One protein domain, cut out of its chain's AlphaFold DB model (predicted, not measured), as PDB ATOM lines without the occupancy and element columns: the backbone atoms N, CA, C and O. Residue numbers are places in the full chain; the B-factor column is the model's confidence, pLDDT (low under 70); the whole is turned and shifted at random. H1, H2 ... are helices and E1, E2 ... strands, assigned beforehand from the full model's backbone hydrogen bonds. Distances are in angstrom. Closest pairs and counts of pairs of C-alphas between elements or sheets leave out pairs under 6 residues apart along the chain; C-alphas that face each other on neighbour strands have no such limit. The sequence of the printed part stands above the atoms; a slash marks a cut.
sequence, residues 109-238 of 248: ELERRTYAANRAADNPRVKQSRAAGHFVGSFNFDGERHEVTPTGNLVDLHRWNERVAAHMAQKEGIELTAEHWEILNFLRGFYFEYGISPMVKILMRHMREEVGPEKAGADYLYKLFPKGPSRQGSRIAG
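What this domain is: This is residues 109 to 238 of the 248 residues of the protein "Dissimilatory sulfite reductase (Desulfoviridin), gamma subunit" of Thiohalobacter thiocyanaticus (UniProt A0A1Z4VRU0). The short helix H6 lies in the middle of a cluster of helices, with H2 packed on it at a steep tilt and the long H3 packed on it about perpendicular, and H4 and H5 gathered at one end of the body. A small hairpin of two strands, E1 and E2, lies at the other end, beyond H2, and residues 116 to 125, which take in the last part of H1, stick out from the body. The printed part has 130 residues with six named helices and two named strands, in the order H1, E1, E2, H2, H3, H4, H5, H6; the one sheet has the order E1 - E2 and is antiparallel, and the class is mostly helix. By its radius of gyration of the C-alphas, 15.2 A, the whole is compact, but its outline is elongated, with spans of 47 by 29 by 25 A.

How they stand to each other: H1, residues 109 to 120, touches no helix, and it is apart from H2, residues 162 to 171, and from H3, residues 178 to 194. Its residues 116 to 120 stand free, together with residues 121 to 125 after it. E1, residues 138 to 141, and E2, residues 144 to 147, form a hairpin of antiparallel neighbours, with 154 degrees between their directions. The C-alphas of Ser 138 and Glu 147 face each other at 4.3 A; N 139 and O 146 are within hydrogen-bond range at 2.9 A, and so are N 146 and O 139 at 2.8 A. The closest C-alphas of E1 and H2 are those of Phe 141 and Val 164, 7.3 A apart. H2 touches H6, residues 231 to 236, with the C-alphas of Ala 165 and Ile 236 closest at 5.2 A; their lines stand at a steep tilt of 53 degrees, opposite ways. H2 and H3 are near each other, with 7 pairs of C-alphas within 10 A. H3 touches H6 with residues 183 to 188 alone, the C-alphas of Leu 184 and Gly 233 being closest at 6.2 A, and the two are about perpendicular at 79 degrees. H4, residues 200 to 210, is close to H3 but not clearly touching: the closest C-alphas, of Leu 187 and Leu 203, are 7.7 A apart, and their lines are about perpendicular at 82 degrees. H5, residues 218 to 224, is also close to H3 but not clearly touching, with the C-alphas of His 180 and Leu 224 closest at 6.3 A. H5 and H6 are near each other, while H4 and H6 are only just apart, with a closest distance of 8.4 A. In each of the six helices every O i to N i+4 pair is within hydrogen-bond range.

Where its parts are: H1 begins with C-alpha 109 at (145.846, 165.436, 170.625) and measures 17.0 A from first to last C-alpha. E1 and E2 are short strands of four residues each. H2 measures 14.4 A. H3, the longest helix with 17 residues, runs 24.2 A from C-alpha 178 at (146.854, 133.741, 167.029) to C-alpha 194. H4 measures 15.3 A, and H5 has seven residues. H6, six residues, ends with C-alpha 236 at (141.670, 145.391, 173.207).

The domain as a whole: The two C-alphas farthest apart, of Asp 122 and Glu 214, are 47.4 A from each other. The printed part has no cut. The links from H1 to E1, 17 residues, and from E2 to H2, 14 residues, are long. The mean pLDDT of the printed part is 87.6, and residues 112 to 132 are under 70.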
ATOM      1  N   GLU A 109     146.218 164.020 170.501       79.38
ATOM      2  CA  GLU A 109     145.846 165.436 170.625       79.38
ATOM      3  C   GLU A 109     144.379 165.597 171.032       79.38
ATOM      4  O   GLU A 109     144.069 166.413 171.906       79.38
ATOM      5  N   LEU A 110     143.491 164.794 170.444       75.81
ATOM      6  CA  LEU A 110     142.057 164.796 170.739       75.81
ATOM      7  C   LEU A 110     141.772 164.320 172.164       75.81
ATOM      8  O   LEU A 110     140.964 164.926 172.875       75.81
ATOM      9  N   GLU A 111     142.473 163.283 172.616       70.75
ATOM     10  CA  GLU A 111     142.350 162.763 173.975       70.75
ATOM     11  C   GLU A 111     142.783 163.790 175.015       70.75
ATOM     12  O   GLU A 111     142.066 163.996 175.990       70.75
ATOM     13  N   ARG A 112     143.890 164.514 174.796       67.62
ATOM     14  CA  ARG A 112     144.325 165.586 175.711       67.62
ATOM     15  C   ARG A 112     143.276 166.687 175.850       67.62
ATOM     16  O   ARG A 112     143.019 167.135 176.966       67.62
ATOM     17  N   ARG A 113     142.642 167.097 174.744       65.69
ATOM     18  CA  ARG A 113     141.566 168.108 174.756       65.69
ATOM     19  C   ARG A 113     140.331 167.600 175.495       65.69
ATOM     20  O   ARG A 113     139.814 168.286 176.374       65.69
ATOM     21  N   THR A 114     139.896 166.387 175.170       64.88
ATOM     22  CA  THR A 114     138.696 165.769 175.748       64.88
ATOM     23  C   THR A 114     138.882 165.459 177.232       64.88
ATOM     24  O   THR A 114     138.004 165.752 178.039       64.88
ATOM     25  N   TYR A 115     140.040 164.926 177.624       60.38
ATOM     26  CA  TYR A 115     140.377 164.658 179.021       60.38
ATOM     27  C   TYR A 115     140.475 165.952 179.834       60.38
ATOM     28  O   TYR A 115     139.882 166.030 180.905       60.38
ATOM     29  N   ALA A 116     141.143 166.995 179.323       59.09
ATOM     30  CA  ALA A 116     141.201 168.294 179.997       59.09
ATOM     31  C   ALA A 116     139.801 168.906 180.194       59.09
ATOM     32  O   ALA A 116     139.492 169.384 181.285       59.09
ATOM     33  N   ALA A 117     138.935 168.831 179.177       59.50
ATOM     34  CA  ALA A 117     137.555 169.309 179.259       59.50
ATOM     35  C   ALA A 117     136.711 168.497 180.260       59.50
ATOM     36  O   ALA A 117     136.019 169.073 181.100       59.50
ATOM     37  N   ASN A 118     136.813 167.165 180.229       58.66
ATOM     38  CA  ASN A 118     136.074 166.274 181.127       58.66
ATOM     39  C   ASN A 118     136.576 166.317 182.575       58.66
ATOM     40  O   ASN A 118     135.811 166.019 183.481       58.66
ATOM     41  N   ARG A 119     137.840 166.681 182.818       55.31
ATOM     42  CA  ARG A 119     138.374 166.874 184.175       55.31
ATOM     43  C   ARG A 119     137.980 168.231 184.768       55.31
ATOM     44  O   ARG A 119     137.945 168.368 185.985       55.31
ATOM     45  N   ALA A 120     137.716 169.226 183.918       52.53
ATOM     46  CA  ALA A 120     137.230 170.547 184.323       52.53
ATOM     47  C   ALA A 120     135.714 170.558 184.582       52.53
ATOM     48  O   ALA A 120     135.235 171.307 185.431       52.53
ATOM     49  N   ALA A 121     134.960 169.722 183.868       49.00
ATOM     50  CA  ALA A 121     133.549 169.494 184.123       49.00
ATOM     51  C   ALA A 121     133.394 168.311 185.088       49.00
ATOM     52  O   ALA A 121     133.426 167.165 184.654       49.00
ATOM     53  N   ASP A 122     133.191 168.571 186.383       44.31
ATOM     54  CA  ASP A 122     132.667 167.578 187.333       44.31
ATOM     55  C   ASP A 122     131.306 167.087 186.801       44.31
ATOM     56  O   ASP A 122     130.259 167.675 187.068       44.31
ATOM     57  N   ASN A 123     131.316 166.079 185.924       45.78
ATOM     58  CA  ASN A 123     130.143 165.674 185.161       45.78
ATOM     59  C   ASN A 123     129.584 164.363 185.735       45.78
ATOM     60  O   ASN A 123     130.008 163.274 185.335       45.78
ATOM     61  N   PRO A 124     128.585 164.423 186.637       43.44
ATOM     62  CA  PRO A 124     127.993 163.254 187.296       43.44
ATOM     63  C   PRO A 124     127.193 162.337 186.347       43.44
ATOM     64  O   PRO A 124     126.496 161.423 186.796       43.44
ATOM     65  N   ARG A 125     127.250 162.564 185.025       43.31
ATOM     66  CA  ARG A 125     126.544 161.781 184.001       43.31
ATOM     67  C   ARG A 125     127.304 160.571 183.469       43.31
ATOM     68  O   ARG A 125     126.704 159.814 182.711       43.31
ATOM     69  N   VAL A 126     128.527 160.286 183.929       46.47
ATOM     70  CA  VAL A 126     129.117 158.941 183.766       46.47
ATOM     71  C   VAL A 126     128.442 157.990 184.765       46.47
ATOM     72  O   VAL A 126     129.051 157.426 185.670       46.47
ATOM     73  N   LYS A 127     127.117 157.855 184.649       40.75
ATOM     74  CA  LYS A 127     126.357 156.845 185.372       40.75
ATOM     75  C   LYS A 127     126.833 155.498 184.854       40.75
ATOM     76  O   LYS A 127     126.642 155.176 183.686       40.75
ATOM     77  N   GLN A 128     127.462 154.740 185.747       45.38
ATOM     78  CA  GLN A 128     127.836 153.346 185.564       45.38
ATOM     79  C   GLN A 128     126.672 152.571 184.934       45.38
ATOM     80  O   GLN A 128     125.705 152.208 185.608       45.38
ATOM     81  N   SER A 129     126.762 152.304 183.633       43.44
ATOM     82  CA  SER A 129     125.931 151.285 183.012       43.44
ATOM     83  C   SER A 129     126.447 149.938 183.501       43.44
ATOM     84  O   SER A 129     127.506 149.471 183.084       43.44
ATOM     85  N   ARG A 130     125.688 149.295 184.394       43.31
ATOM     86  CA  ARG A 130     125.935 147.929 184.889       43.31
ATOM     87  C   ARG A 130     125.870 146.842 183.792       43.31
ATOM     88  O   ARG A 130     125.956 145.665 184.119       43.31
ATOM     89  N   ALA A 131     125.756 147.217 182.515       56.41
ATOM     90  CA  ALA A 131     125.636 146.317 181.366       56.41
ATOM     91  C   ALA A 131     126.684 146.564 180.260       56.41
ATOM     92  O   ALA A 131     126.538 146.049 179.152       56.41
ATOM     93  N   ALA A 132     127.732 147.360 180.506       63.66
ATOM     94  CA  ALA A 132     128.790 147.525 179.511       63.66
ATOM     95  C   ALA A 132     129.578 146.212 179.346       63.66
ATOM     96  O   ALA A 132     130.173 145.696 180.291       63.66
ATOM     97  N   GLY A 133     129.605 145.672 178.125       87.25
ATOM     98  CA  GLY A 133     130.409 144.499 177.769       87.25
ATOM     99  C   GLY A 133     131.905 144.796 177.602       87.25
ATOM    100  O   GLY A 133     132.524 144.150 176.769       87.25
ATOM    101  N   HIS A 134     132.428 145.816 178.291       91.81
ATOM    102  CA  HIS A 134     133.831 146.250 178.393       91.81
ATOM    103  C   HIS A 134     134.035 146.940 179.760       91.81
ATOM    104  O   HIS A 134     133.066 147.180 180.486       91.81
ATOM    105  N   PHE A 135     135.278 147.233 180.151       93.88
ATOM    106  CA  PHE A 135     135.565 147.959 181.397       93.88
ATOM    107  C   PHE A 135     135.194 149.443 181.292       93.88
ATOM    108  O   PHE A 135     135.354 150.040 180.238       93.88
ATOM    109  N   VAL A 136     134.731 150.049 182.389       90.81
ATOM    110  CA  VAL A 136     134.359 151.475 182.453       90.81
ATOM    111  C   VAL A 136     134.994 152.100 183.692       90.81
ATOM    112  O   VAL A 136     134.965 151.500 184.769       90.81
ATOM    113  N   GLY A 137     135.546 153.306 183.557       89.38
ATOM    114  CA  GLY A 137     136.256 154.005 184.629       89.38
ATOM    115  C   GLY A 137     137.641 153.411 184.869       89.38
ATOM    116  O   GLY A 137     138.629 153.946 184.393       89.38
ATOM    117  N   SER A 138     137.721 152.280 185.572       93.50
ATOM    118  CA  SER A 138     138.991 151.582 185.807       93.50
ATOM    119  C   SER A 138     138.795 150.102 186.120       93.50
ATOM    120  O   SER A 138     137.708 149.701 186.540       93.50
ATOM    121  N   PHE A 139     139.855 149.307 185.998       95.69
ATOM    122  CA  PHE A 139     139.900 147.918 186.459       95.69
ATOM    123  C   PHE A 139     141.234 147.598 187.144       95.69
ATOM    124  O   PHE A 139     142.242 148.246 186.873       95.69
ATOM    125  N   ASN A 140     141.231 146.608 188.040       96.50
ATOM    126  CA  ASN A 140     142.445 146.114 188.690       96.50
ATOM    127  C   ASN A 140     142.873 144.803 188.035       96.50
ATOM    128  O   ASN A 140     142.064 143.881 187.931       96.50
ATOM    129  N   PHE A 141     144.135 144.709 187.637       96.69
ATOM    130  CA  PHE A 141     144.715 143.508 187.053       96.69
ATOM    131  C   PHE A 141     146.199 143.432 187.413       96.69
ATOM    132  O   PHE A 141     146.885 144.445 187.420       96.69
ATOM    133  N   ASP A 142     146.675 142.237 187.765       93.94
ATOM    134  CA  ASP A 142     148.081 141.986 188.130       93.94
ATOM    135  C   ASP A 142     148.653 142.913 189.225       93.94
ATOM    136  O   ASP A 142     149.819 143.284 189.211       93.94
ATOM    137  N   GLY A 143     147.812 143.313 190.186       93.94
ATOM    138  CA  GLY A 143     148.205 144.222 191.269       93.94
ATOM    139  C   GLY A 143     148.236 145.706 190.885       93.94
ATOM    140  O   GLY A 143     148.482 146.543 191.751       93.94
ATOM    141  N   GLU A 144     147.922 146.051 189.636       94.44
ATOM    142  CA  GLU A 144     147.863 147.428 189.154       94.44
ATOM    143  C   GLU A 144     146.435 147.884 188.842       94.44
ATOM    144  O   GLU A 144     145.558 147.094 188.487       94.44
ATOM    145  N   ARG A 145     146.203 149.197 188.952       95.44
ATOM    146  CA  ARG A 145     144.954 149.846 188.541       95.44
ATOM    147  C   ARG A 145     145.127 150.479 187.161       95.44
ATOM    148  O   ARG A 145     145.971 151.353 186.983       95.44
ATOM    149  N   HIS A 146     144.287 150.075 186.215       95.00
ATOM    150  CA  HIS A 146     144.243 150.589 184.850       95.00
ATOM    151  C   HIS A 146     143.036 151.510 184.675       95.00
ATOM    152  O   HIS A 146     141.900 151.094 184.900       95.00
ATOM    153  N   GLU A 147     143.275 152.756 184.269       93.75
ATOM    154  CA  GLU A 147     142.220 153.712 183.912       93.75
ATOM    155  C   GLU A 147     141.778 153.493 182.464       93.75
ATOM    156  O   GLU A 147     142.608 153.265 181.576       93.75
ATOM    157  N   VAL A 148     140.472 153.602 182.221       92.56
ATOM    158  CA  VAL A 148     139.882 153.498 180.886       92.56
ATOM    159  C   VAL A 148     138.947 154.663 180.585       92.56
ATOM    160  O   VAL A 148     138.290 155.215 181.469       92.56
ATOM    161  N   THR A 149     138.854 155.021 179.308       88.75
ATOM    162  CA  THR A 149     137.882 155.995 178.807       88.75
ATOM    163  C   THR A 149     136.443 155.494 179.030       88.75
ATOM    164  O   THR A 149     136.221 154.304 179.291       88.75
ATOM    165  N   PRO A 150     135.416 156.353 178.876       86.56
ATOM    166  CA  PRO A 150     134.018 155.914 178.905       86.56
ATOM    167  C   PRO A 150     133.673 154.833 177.870       86.56
ATOM    168  O   PRO A 150     132.690 154.117 178.047       86.56
ATOM    169  N   THR A 151     134.470 154.711 176.806       87.50
ATOM    170  CA  THR A 151     134.322 153.695 175.758       87.50
ATOM    171  C   THR A 151     135.208 152.466 175.963       87.50
ATOM    172  O   THR A 151     135.154 151.538 175.155       87.50
ATOM    173  N   GLY A 152     135.935 152.407 177.086       91.38
ATOM    174  CA  GLY A 152     136.676 151.245 177.576       91.38
ATOM    175  C   GLY A 152     138.110 151.119 177.071       91.38
ATOM    176  O   GLY A 152     138.719 150.067 177.257       91.38
ATOM    177  N   ASN A 153     138.638 152.153 176.422       93.31
ATOM    178  CA  ASN A 153     139.995 152.198 175.883       93.31
ATOM    179  C   ASN A 153     140.980 152.603 176.988       93.31
ATOM    180  O   ASN A 153     140.602 153.351 177.886       93.31
ATOM    181  N   LEU A 154     142.224 152.114 176.959       93.56
ATOM    182  CA  LEU A 154     143.217 152.477 177.980       93.56
ATOM    183  C   LEU A 154     143.553 153.968 177.899       93.56
ATOM    184  O   LEU A 154     143.821 154.484 176.822       93.56
ATOM    185  N   VAL A 155     143.579 154.638 179.053       90.75
ATOM    186  CA  VAL A 155     144.034 156.038 179.141       90.75
ATOM    187  C   VAL A 155     145.557 156.133 179.013       90.75
ATOM    188  O   VAL A 155     146.078 157.091 178.454       90.75
ATOM    189  N   ASP A 156     146.277 155.140 179.538       90.94
ATOM    190  CA  ASP A 156     147.734 155.054 179.459       90.94
ATOM    191  C   ASP A 156     148.143 153.872 178.573       90.94
ATOM    192  O   ASP A 156     148.101 152.709 178.984       90.94
ATOM    193  N   LEU A 157     148.553 154.196 177.346       92.44
ATOM    194  CA  LEU A 157     148.994 153.253 176.313       92.44
ATOM    195  C   LEU A 157     150.188 152.395 176.756       92.44
ATOM    196  O   LEU A 157     150.345 151.270 176.272       92.44
ATOM    197  N   HIS A 158     151.027 152.903 177.665       92.12
ATOM    198  CA  HIS A 158     152.218 152.201 178.148       92.12
ATOM    199  C   HIS A 158     151.888 151.092 179.146       92.12
ATOM    200  O   HIS A 158     152.698 150.190 179.346       92.12
ATOM    201  N   ARG A 159     150.683 151.109 179.728       93.88
ATOM    202  CA  ARG A 159     150.194 150.022 180.586       93.88
ATOM    203  C   ARG A 159     149.690 148.817 179.802       93.88
ATOM    204  O   ARG A 159     149.315 147.814 180.405       93.88
ATOM    205  N   TRP A 160     149.637 148.908 178.476       97.12
ATOM    206  CA  TRP A 160     149.250 147.779 177.650       97.12
ATOM    207  C   TRP A 160     150.366 146.732 177.591       97.12
ATOM    208  O   TRP A 160     151.523 147.038 177.316       97.12
ATOM    209  N   ASN A 161     149.984 145.474 177.782       97.44
ATOM    210  CA  ASN A 161     150.784 144.296 177.477       97.44
ATOM    211  C   ASN A 161     149.839 143.144 177.100       97.44
ATOM    212  O   ASN A 161     148.618 143.269 177.226       97.44
ATOM    213  N   GLU A 162     150.391 142.010 176.671       98.00
ATOM    214  CA  GLU A 162     149.589 140.869 176.213       98.00
ATOM    215  C   GLU A 162     148.613 140.348 177.288       98.00
ATOM    216  O   GLU A 162     147.463 140.016 177.003       98.00
ATOM    217  N   ARG A 163     149.021 140.345 178.562       98.19
ATOM    218  CA  ARG A 163     148.162 139.887 179.666       98.19
ATOM    219  C   ARG A 163     146.989 140.842 179.892       98.19
ATOM    220  O   ARG A 163     145.864 140.388 180.091       98.19
ATOM    221  N   VAL A 164     147.233 142.151 179.810       98.19
ATOM    222  CA  VAL A 164     146.183 143.180 179.884       98.19
ATOM    223  C   VAL A 164     145.223 143.054 178.701       98.19
ATOM    224  O   VAL A 164     144.011 143.061 178.909       98.19
ATOM    225  N   ALA A 165     145.733 142.864 177.481       98.50
ATOM    226  CA  ALA A 165     144.897 142.675 176.295       98.50
ATOM    227  C   ALA A 165     143.986 141.444 176.434       98.50
ATOM    228  O   ALA A 165     142.783 141.537 176.196       98.50
ATOM    229  N   ALA A 166     144.530 140.313 176.898       98.50
ATOM    230  CA  ALA A 166     143.756 139.102 177.158       98.50
ATOM    231  C   ALA A 166     142.674 139.322 178.229       98.50
ATOM    232  O   ALA A 166     141.541 138.874 178.062       98.50
ATOM    233  N   HIS A 167     142.981 140.070 179.294       98.25
ATOM    234  CA  HIS A 167     142.002 140.411 180.327       98.25
ATOM    235  C   HIS A 167     140.874 141.310 179.795       98.25
ATOM    236  O   HIS A 167     139.694 141.080 180.080       98.25
ATOM    237  N   MET A 168     141.218 142.307 178.974       98.19
ATOM    238  CA  MET A 168     140.245 143.163 178.292       98.19
ATOM    239  C   MET A 168     139.372 142.357 177.323       98.19
ATOM    240  O   MET A 168     138.152 142.496 177.355       98.19
ATOM    241  N   ALA A 169     139.961 141.462 176.527       98.38
ATOM    242  CA  ALA A 169     139.236 140.597 175.597       98.38
ATOM    243  C   ALA A 169     138.271 139.641 176.316       98.38
ATOM    244  O   ALA A 169     137.104 139.536 175.932       98.38
ATOM    245  N   GLN A 170     138.708 139.022 177.418       97.50
ATOM    246  CA  GLN A 170     137.874 138.127 178.220       97.50
ATOM    247  C   GLN A 170     136.629 138.843 178.756       97.50
ATOM    248  O   GLN A 170     135.526 138.295 178.713       97.50
ATOM    249  N   LYS A 171     136.776 140.095 179.214       96.44
ATOM    250  CA  LYS A 171     135.644 140.925 179.656       96.44
ATOM    251  C   LYS A 171     134.611 141.144 178.547       96.44
ATOM    252  O   LYS A 171     133.430 141.332 178.841       96.44
ATOM    253  N   GLU A 172     135.045 141.102 177.294       96.25
ATOM    254  CA  GLU A 172     134.191 141.237 176.120       96.25
ATOM    255  C   GLU A 172     133.655 139.914 175.569       96.25
ATOM    256  O   GLU A 172     132.894 139.954 174.600       96.25
ATOM    257  N   GLY A 173     134.020 138.779 176.176       96.38
ATOM    258  CA  GLY A 173     133.670 137.440 175.699       96.38
ATOM    259  C   GLY A 173     134.512 136.962 174.514       96.38
ATOM    260  O   GLY A 173     134.031 136.140 173.741       96.38
ATOM    261  N   ILE A 174     135.730 137.488 174.346       97.69
ATOM    262  CA  ILE A 174     136.670 137.088 173.292       97.69
ATOM    263  C   ILE A 174     137.834 136.307 173.905       97.69
ATOM    264  O   ILE A 174     138.489 136.774 174.837       97.69
ATOM    265  N   GLU A 175     138.118 135.141 173.332       97.56
ATOM    266  CA  GLU A 175     139.360 134.400 173.546       97.56
ATOM    267  C   GLU A 175     140.353 134.757 172.430       97.56
ATOM    268  O   GLU A 175     140.052 134.605 171.246       97.56
ATOM    269  N   LEU A 176     141.529 135.271 172.798       98.50
ATOM    270  CA  LEU A 176     142.518 135.742 171.827       98.50
ATOM    271  C   LEU A 176     143.305 134.575 171.223       98.50
ATOM    272  O   LEU A 176     144.263 134.079 171.815       98.50
ATOM    273  N   THR A 177     142.917 134.177 170.014       98.50
ATOM    274  CA  THR A 177     143.687 133.251 169.165       98.50
ATOM    275  C   THR A 177     144.869 133.955 168.483       98.50
ATOM    276  O   THR A 177     144.987 135.182 168.530       98.50
ATOM    277  N   ALA A 178     145.730 133.195 167.798       97.69
ATOM    278  CA  ALA A 178     146.854 133.741 167.029       97.69
ATOM    279  C   ALA A 178     146.411 134.780 165.981       97.69
ATOM    280  O   ALA A 178     147.060 135.810 165.810       97.69
ATOM    281  N   GLU A 179     145.266 134.550 165.339       97.06
ATOM    282  CA  GLU A 179     144.663 135.477 164.384       97.06
ATOM    283  C   GLU A 179     144.296 136.806 165.043       97.06
ATOM    284  O   GLU A 179     144.568 137.862 164.484       97.06
ATOM    285  N   HIS A 180     143.729 136.784 166.253       98.44
ATOM    286  CA  HIS A 180     143.419 138.021 166.970       98.44
ATOM    287  C   HIS A 180     144.695 138.810 167.267       98.44
ATOM    288  O   HIS A 180     144.722 140.020 167.048       98.44
ATOM    289  N   TRP A 181     145.756 138.136 167.718       98.31
ATOM    290  CA  TRP A 181     147.040 138.774 168.008       98.31
ATOM    291  C   TRP A 181     147.661 139.448 166.789       98.31
ATOM    292  O   TRP A 181     148.190 140.550 166.917       98.31
ATOM    293  N   GLU A 182     147.557 138.842 165.607       96.50
ATOM    294  CA  GLU A 182     148.005 139.456 164.356       96.50
ATOM    295  C   GLU A 182     147.284 140.787 164.096       96.50
ATOM    296  O   GLU A 182     147.940 141.797 163.834       96.50
ATOM    297  N   ILE A 183     145.957 140.833 164.269       97.31
ATOM    298  CA  ILE A 183     145.183 142.072 164.102       97.31
ATOM    299  C   ILE A 183     145.513 143.101 165.188       97.31
ATOM    300  O   ILE A 183     145.672 144.282 164.885       97.31
ATOM    301  N   LEU A 184     145.629 142.685 166.453       98.19
ATOM    302  CA  LEU A 184     145.952 143.592 167.559       98.19
ATOM    303  C   LEU A 184     147.334 144.224 167.376       98.19
ATOM    304  O   LEU A 184     147.487 145.434 167.540       98.19
ATOM    305  N   ASN A 185     148.330 143.426 166.989       97.56
ATOM    306  CA  ASN A 185     149.678 143.915 166.722       97.56
ATOM    307  C   ASN A 185     149.713 144.819 165.490       97.56
ATOM    308  O   ASN A 185     150.382 145.851 165.522       97.56
ATOM    309  N   PHE A 186     148.941 144.493 164.449       97.38
ATOM    310  CA  PHE A 186     148.775 145.367 163.292       97.38
ATOM    311  C   PHE A 186     148.179 146.724 163.687       97.38
ATOM    312  O   PHE A 186     148.728 147.762 163.331       97.38
ATOM    313  N   LEU A 187     147.093 146.738 164.467       97.38
ATOM    314  CA  LEU A 187     146.464 147.971 164.950       97.38
ATOM    315  C   LEU A 187     147.448 148.827 165.751       97.38
ATOM    316  O   LEU A 187     147.523 150.036 165.537       97.38
ATOM    317  N   ARG A 188     148.231 148.208 166.645       97.50
ATOM    318  CA  ARG A 188     149.257 148.916 167.424       97.50
ATOM    319  C   ARG A 188     150.352 149.475 166.528       97.50
ATOM    320  O   ARG A 188     150.692 150.645 166.667       97.50
ATOM    321  N   GLY A 189     150.868 148.674 165.597       97.00
ATOM    322  CA  GLY A 189     151.862 149.118 164.619       97.00
ATOM    323  C   GLY A 189     151.358 150.301 163.796       97.00
ATOM    324  O   GLY A 189     152.039 151.318 163.697       97.00
ATOM    325  N   PHE A 190     150.122 150.215 163.299       96.69
ATOM    326  CA  PHE A 190     149.467 151.296 162.573       96.69
ATOM    327  C   PHE A 190     149.359 152.566 163.429       96.69
ATOM    328  O   PHE A 190     149.742 153.644 162.980       96.69
ATOM    329  N   TYR A 191     148.879 152.457 164.670       95.94
ATOM    330  CA  TYR A 191     148.741 153.609 165.560       95.94
ATOM    331  C   TYR A 191     150.084 154.279 165.856       95.94
ATOM    332  O   TYR A 191     150.192 155.496 165.745       95.94
ATOM    333  N   PHE A 192     151.122 153.518 166.206       95.19
ATOM    334  CA  PHE A 192     152.432 154.104 166.504       95.19
ATOM    335  C   PHE A 192     153.124 154.667 165.258       95.19
ATOM    336  O   PHE A 192     153.923 155.596 165.377       95.19
ATOM    337  N   GLU A 193     152.789 154.164 164.069       95.12
ATOM    338  CA  GLU A 193     153.295 154.709 162.813       95.12
ATOM    339  C   GLU A 193     152.570 156.000 162.408       95.12
ATOM    340  O   GLU A 193     153.224 156.989 162.073       95.12
ATOM    341  N   TYR A 194     151.234 156.024 162.443       94.88
ATOM    342  CA  TYR A 194     150.423 157.112 161.874       94.88
ATOM    343  C   TYR A 194     149.814 158.068 162.909       94.88
ATOM    344  O   TYR A 194     149.354 159.146 162.536       94.88
ATOM    345  N   GLY A 195     149.817 157.708 164.191       93.12
ATOM    346  CA  GLY A 195     149.260 158.495 165.297       93.12
ATOM    347  C   GLY A 195     147.729 158.511 165.376       93.12
ATOM    348  O   GLY A 195     147.173 159.331 166.111       93.12
ATOM    349  N   ILE A 196     147.058 157.637 164.619       93.12
ATOM    350  CA  ILE A 196     145.599 157.476 164.613       93.12
ATOM    351  C   ILE A 196     145.223 155.990 164.621       93.12
ATOM    352  O   ILE A 196     145.881 155.168 163.980       93.12
ATOM    353  N   SER A 197     144.140 155.646 165.304       93.88
ATOM    354  CA  SER A 197     143.498 154.338 165.248       93.88
ATOM    355  C   SER A 197     142.715 154.223 163.931       93.88
ATOM    356  O   SER A 197     141.883 155.079 163.623       93.88
ATOM    357  N   PRO A 198     142.948 153.182 163.112       93.25
ATOM    358  CA  PRO A 198     142.387 153.127 161.768       93.25
ATOM    359  C   PRO A 198     140.892 152.809 161.793       93.25
ATOM    360  O   PRO A 198     140.457 151.849 162.434       93.25
ATOM    361  N   MET A 199     140.107 153.536 160.996       92.44
ATOM    362  CA  MET A 199     138.730 153.157 160.651       92.44
ATOM    363  C   MET A 199     138.714 151.844 159.853       92.44
ATOM    364  O   MET A 199     139.692 151.510 159.187       92.44
ATOM    365  N   VAL A 200     137.593 151.110 159.857       93.50
ATOM    366  CA  VAL A 200     137.495 149.759 159.251       93.50
ATOM    367  C   VAL A 200     138.017 149.711 157.809       93.50
ATOM    368  O   VAL A 200     138.795 148.823 157.474       93.50
ATOM    369  N   LYS A 201     137.651 150.679 156.959       93.75
ATOM    370  CA  LYS A 201     138.123 150.720 155.565       93.75
ATOM    371  C   LYS A 201     139.635 150.955 155.451       93.75
ATOM    372  O   LYS A 201     140.278 150.311 154.626       93.75
ATOM    373  N   ILE A 202     140.202 151.835 156.283       94.12
ATOM    374  CA  ILE A 202     141.652 152.098 156.326       94.12
ATOM    375  C   ILE A 202     142.387 150.845 156.813       94.12
ATOM    376  O   ILE A 202     143.344 150.414 156.174       94.12
ATOM    377  N   LEU A 203     141.889 150.222 157.888       94.75
ATOM    378  CA  LEU A 203     142.400 148.965 158.433       94.75
ATOM    379  C   LEU A 203     142.456 147.888 157.345       94.75
ATOM    380  O   LEU A 203     143.526 147.372 157.049       94.75
ATOM    381  N   MET A 204     141.322 147.606 156.699       95.31
ATOM    382  CA  MET A 204     141.230 146.604 155.634       95.31
ATOM    383  C   MET A 204     142.181 146.906 154.475       95.31
ATOM    384  O   MET A 204     142.825 145.998 153.951       95.31
ATOM    385  N   ARG A 205     142.289 148.172 154.062       94.19
ATOM    386  CA  ARG A 205     143.201 148.552 152.985       94.19
ATOM    387  C   ARG A 205     144.655 148.272 153.359       94.19
ATOM    388  O   ARG A 205     145.340 147.588 152.607       94.19
ATOM    389  N   HIS A 206     145.122 148.785 154.493       94.81
ATOM    390  CA  HIS A 206     146.525 148.626 154.872       94.81
ATOM    391  C   HIS A 206     146.868 147.172 155.208       94.81
ATOM    392  O   HIS A 206     147.931 146.695 154.833       94.81
ATOM    393  N   MET A 207     145.943 146.427 155.814       95.00
ATOM    394  CA  MET A 207     146.112 144.988 156.005       95.00
ATOM    395  C   MET A 207     146.237 144.237 154.681       95.00
ATOM    396  O   MET A 207     147.062 143.338 154.565       95.00
ATOM    397  N   ARG A 208     145.461 144.605 153.657       94.81
ATOM    398  CA  ARG A 208     145.591 143.986 152.332       94.81
ATOM    399  C   ARG A 208     146.967 144.245 151.722       94.81
ATOM    400  O   ARG A 208     147.499 143.354 151.069       94.81
ATOM    401  N   GLU A 209     147.506 145.445 151.925       91.38
ATOM    402  CA  GLU A 209     148.827 145.849 151.433       91.38
ATOM    403  C   GLU A 209     149.973 145.136 152.180       91.38
ATOM    404  O   GLU A 209     150.956 144.758 151.551       91.38
ATOM    405  N   GLU A 210     149.856 144.937 153.499       91.06
ATOM    406  CA  GLU A 210     150.973 144.488 154.353       91.06
ATOM    407  C   GLU A 210     150.898 143.007 154.764       91.06
ATOM    408  O   GLU A 210     151.928 142.372 154.976       91.06
ATOM    409  N   VAL A 211     149.691 142.447 154.857       89.88
ATOM    410  CA  VAL A 211     149.426 141.069 155.317       89.88
ATOM    411  C   VAL A 211     148.835 140.204 154.197       89.88
ATOM    412  O   VAL A 211     149.034 138.991 154.167       89.88
ATOM    413  N   GLY A 212     148.128 140.822 153.248       89.88
ATOM    414  CA  GLY A 212     147.497 140.152 152.113       89.88
ATOM    415  C   GLY A 212     145.965 140.081 152.211       89.88
ATOM    416  O   GLY A 212     145.370 140.340 153.260       89.88
ATOM    417  N   PRO A 213     145.279 139.759 151.099       90.19
ATOM    418  CA  PRO A 213     143.826 139.897 150.984       90.19
ATOM    419  C   PRO A 213     143.022 138.922 151.852       90.19
ATOM    420  O   PRO A 213     141.914 139.269 152.259       90.19
ATOM    421  N   GLU A 214     143.561 137.741 152.164       87.62
ATOM    422  CA  GLU A 214     142.838 136.690 152.898       87.62
ATOM    423  C   GLU A 214     142.459 137.110 154.324       87.62
ATOM    424  O   GLU A 214     141.370 136.793 154.798       87.62
ATOM    425  N   LYS A 215     143.326 137.885 154.986       86.75
ATOM    426  CA  LYS A 215     143.136 138.346 156.372       86.75
ATOM    427  C   LYS A 215     142.619 139.782 156.478       86.75
ATOM    428  O   LYS A 215     142.446 140.307 157.572       86.75
ATOM    429  N   ALA A 216     142.362 140.422 155.340       90.88
ATOM    430  CA  ALA A 216     141.940 141.819 155.251       90.88
ATOM    431  C   ALA A 216     140.456 141.979 154.863       90.88
ATOM    432  O   ALA A 216     139.993 143.092 154.602       90.88
ATOM    433  N   GLY A 217     139.716 140.873 154.764       93.19
ATOM    434  CA  GLY A 217     138.289 140.865 154.450       93.19
ATOM    435  C   GLY A 217     137.426 141.281 155.643       93.19
ATOM    436  O   GLY A 217     137.729 140.938 156.784       93.19
ATOM    437  N   ALA A 218     136.321 141.981 155.375       93.12
ATOM    438  CA  ALA A 218     135.390 142.408 156.419       93.12
ATOM    439  C   ALA A 218     134.866 141.205 157.220       93.12
ATOM    440  O   ALA A 218     134.993 141.192 158.438       93.12
ATOM    441  N   ASP A 219     134.375 140.162 156.547       94.94
ATOM    442  CA  ASP A 219     133.806 138.978 157.204       94.94
ATOM    443  C   ASP A 219     134.792 138.304 158.166       94.94
ATOM    444  O   ASP A 219     134.435 137.953 159.289       94.94
ATOM    445  N   TYR A 220     136.057 138.182 157.753       95.75
ATOM    446  CA  TYR A 220     137.119 137.640 158.596       95.75
ATOM    447  C   TYR A 220     137.342 138.505 159.842       95.75
ATOM    448  O   TYR A 220     137.328 138.005 160.964       95.75
ATOM    449  N   LEU A 221     137.471 139.820 159.660       96.62
ATOM    450  CA  LEU A 221     137.720 140.748 160.759       96.62
ATOM    451  C   LEU A 221     136.534 140.847 161.734       96.62
ATOM    452  O   LEU A 221     136.745 140.932 162.942       96.62
ATOM    453  N   TYR A 222     135.294 140.801 161.242       97.06
ATOM    454  CA  TYR A 222     134.092 140.803 162.082       97.06
ATOM    455  C   TYR A 222     133.844 139.456 162.768       97.06
ATOM    456  O   TYR A 222     133.255 139.430 163.846       97.06
ATOM    457  N   LYS A 223     134.330 138.344 162.205       97.19
ATOM    458  CA  LYS A 223     134.351 137.052 162.904       97.19
ATOM    459  C   LYS A 223     135.257 137.099 164.138       97.19
ATOM    460  O   LYS A 223     134.881 136.554 165.171       97.19
ATOM    461  N   LEU A 224     136.422 137.743 164.030       97.75
ATOM    462  CA  LEU A 224     137.363 137.913 165.145       97.75
ATOM    463  C   LEU A 224     136.884 138.973 166.152       97.75
ATOM    464  O   LEU A 224     136.980 138.795 167.362       97.75
ATOM    465  N   PHE A 225     136.319 140.076 165.662       97.38
ATOM    466  CA  PHE A 225     135.855 141.189 166.493       97.38
ATOM    467  C   PHE A 225     134.387 141.524 166.181       97.38
ATOM    468  O   PHE A 225     134.114 142.471 165.432       97.38
ATOM    469  N   PRO A 226     133.416 140.794 166.765       96.38
ATOM    470  CA  PRO A 226     131.994 140.925 166.431       96.38
ATOM    471  C   PRO A 226     131.395 142.310 166.690       96.38
ATOM    472  O   PRO A 226     130.418 142.692 166.048       96.38
ATOM    473  N   LYS A 227     131.976 143.097 167.608       93.94
ATOM    474  CA  LYS A 227     131.554 144.487 167.870       93.94
ATOM    475  C   LYS A 227     132.282 145.509 166.982       93.94
ATOM    476  O   LYS A 227     132.183 146.712 167.227       93.94
ATOM    477  N   GLY A 228     133.005 145.040 165.968       94.81
ATOM    478  CA  GLY A 228     133.703 145.835 164.967       94.81
ATOM    479  C   GLY A 228     135.226 145.800 165.149       94.81
ATOM    480  O   GLY A 228     135.710 146.166 166.219       94.81
ATOM    481  N   PRO A 229     136.004 145.457 164.110       95.94
ATOM    482  CA  PRO A 229     137.454 145.266 164.223       95.94
ATOM    483  C   PRO A 229     138.220 146.546 164.538       95.94
ATOM    484  O   PRO A 229     139.167 146.524 165.313       95.94
ATOM    485  N   SER A 230     137.772 147.683 164.009       93.94
ATOM    486  CA  SER A 230     138.364 148.980 164.332       93.94
ATOM    487  C   SER A 230     138.075 149.361 165.790       93.94
ATOM    488  O   SER A 230     138.999 149.557 166.571       93.94
ATOM    489  N   ARG A 231     136.805 149.371 166.213       93.62
ATOM    490  CA  ARG A 231     136.416 149.829 167.556       93.62
ATOM    491  C   ARG A 231     136.781 148.847 168.673       93.62
ATOM    492  O   ARG A 231     137.368 149.243 169.675       93.62
ATOM    493  N   GLN A 232     136.400 147.578 168.534       97.12
ATOM    494  CA  GLN A 232     136.667 146.541 169.533       97.12
ATOM    495  C   GLN A 232     138.135 146.111 169.509       97.12
ATOM    496  O   GLN A 232     138.740 145.981 170.571       97.12
ATOM    497  N   GLY A 233     138.716 145.957 168.316       97.62
ATOM    498  CA  GLY A 233     140.137 145.647 168.176       97.62
ATOM    499  C   GLY A 233     141.015 146.743 168.774       97.62
ATOM    500  O   GLY A 233     141.867 146.425 169.594       97.62
ATOM    501  N   SER A 234     140.765 148.029 168.475       96.69
ATOM    502  CA  SER A 234     141.560 149.133 169.055       96.69
ATOM    503  C   SER A 234     141.455 149.173 170.579       96.69
ATOM    504  O   SER A 234     142.464 149.348 171.254       96.69
ATOM    505  N   ARG A 235     140.266 148.918 171.141       96.62
ATOM    506  CA  ARG A 235     140.081 148.849 172.597       96.62
ATOM    507  C   ARG A 235     140.937 147.755 173.238       96.62
ATOM    508  O   ARG A 235     141.657 148.031 174.192       96.62
ATOM    509  N   ILE A 236     140.888 146.535 172.704       98.38
ATOM    510  CA  ILE A 236     141.670 145.391 173.207       98.38
ATOM    511  C   ILE A 236     143.175 145.597 172.956       98.38
ATOM    512  O   ILE A 236     144.012 145.218 173.777       98.38
ATOM    513  N   ALA A 237     143.528 146.270 171.860       98.12
ATOM    514  CA  ALA A 237     144.891 146.689 171.538       98.12
ATOM    515  C   ALA A 237     145.403 147.824 172.447       98.12
ATOM    516  O   ALA A 237     146.560 148.234 172.320       98.12
ATOM    517  N   GLY A 238     144.563 148.321 173.364       95.81
ATOM    518  CA  GLY A 238     144.896 149.383 174.304       95.81
ATOM    519  C   GLY A 238     145.020 150.757 173.664       95.81
ATOM    520  O   GLY A 238     145.658 151.611 174.258       95.81
TER     521      GLY A 238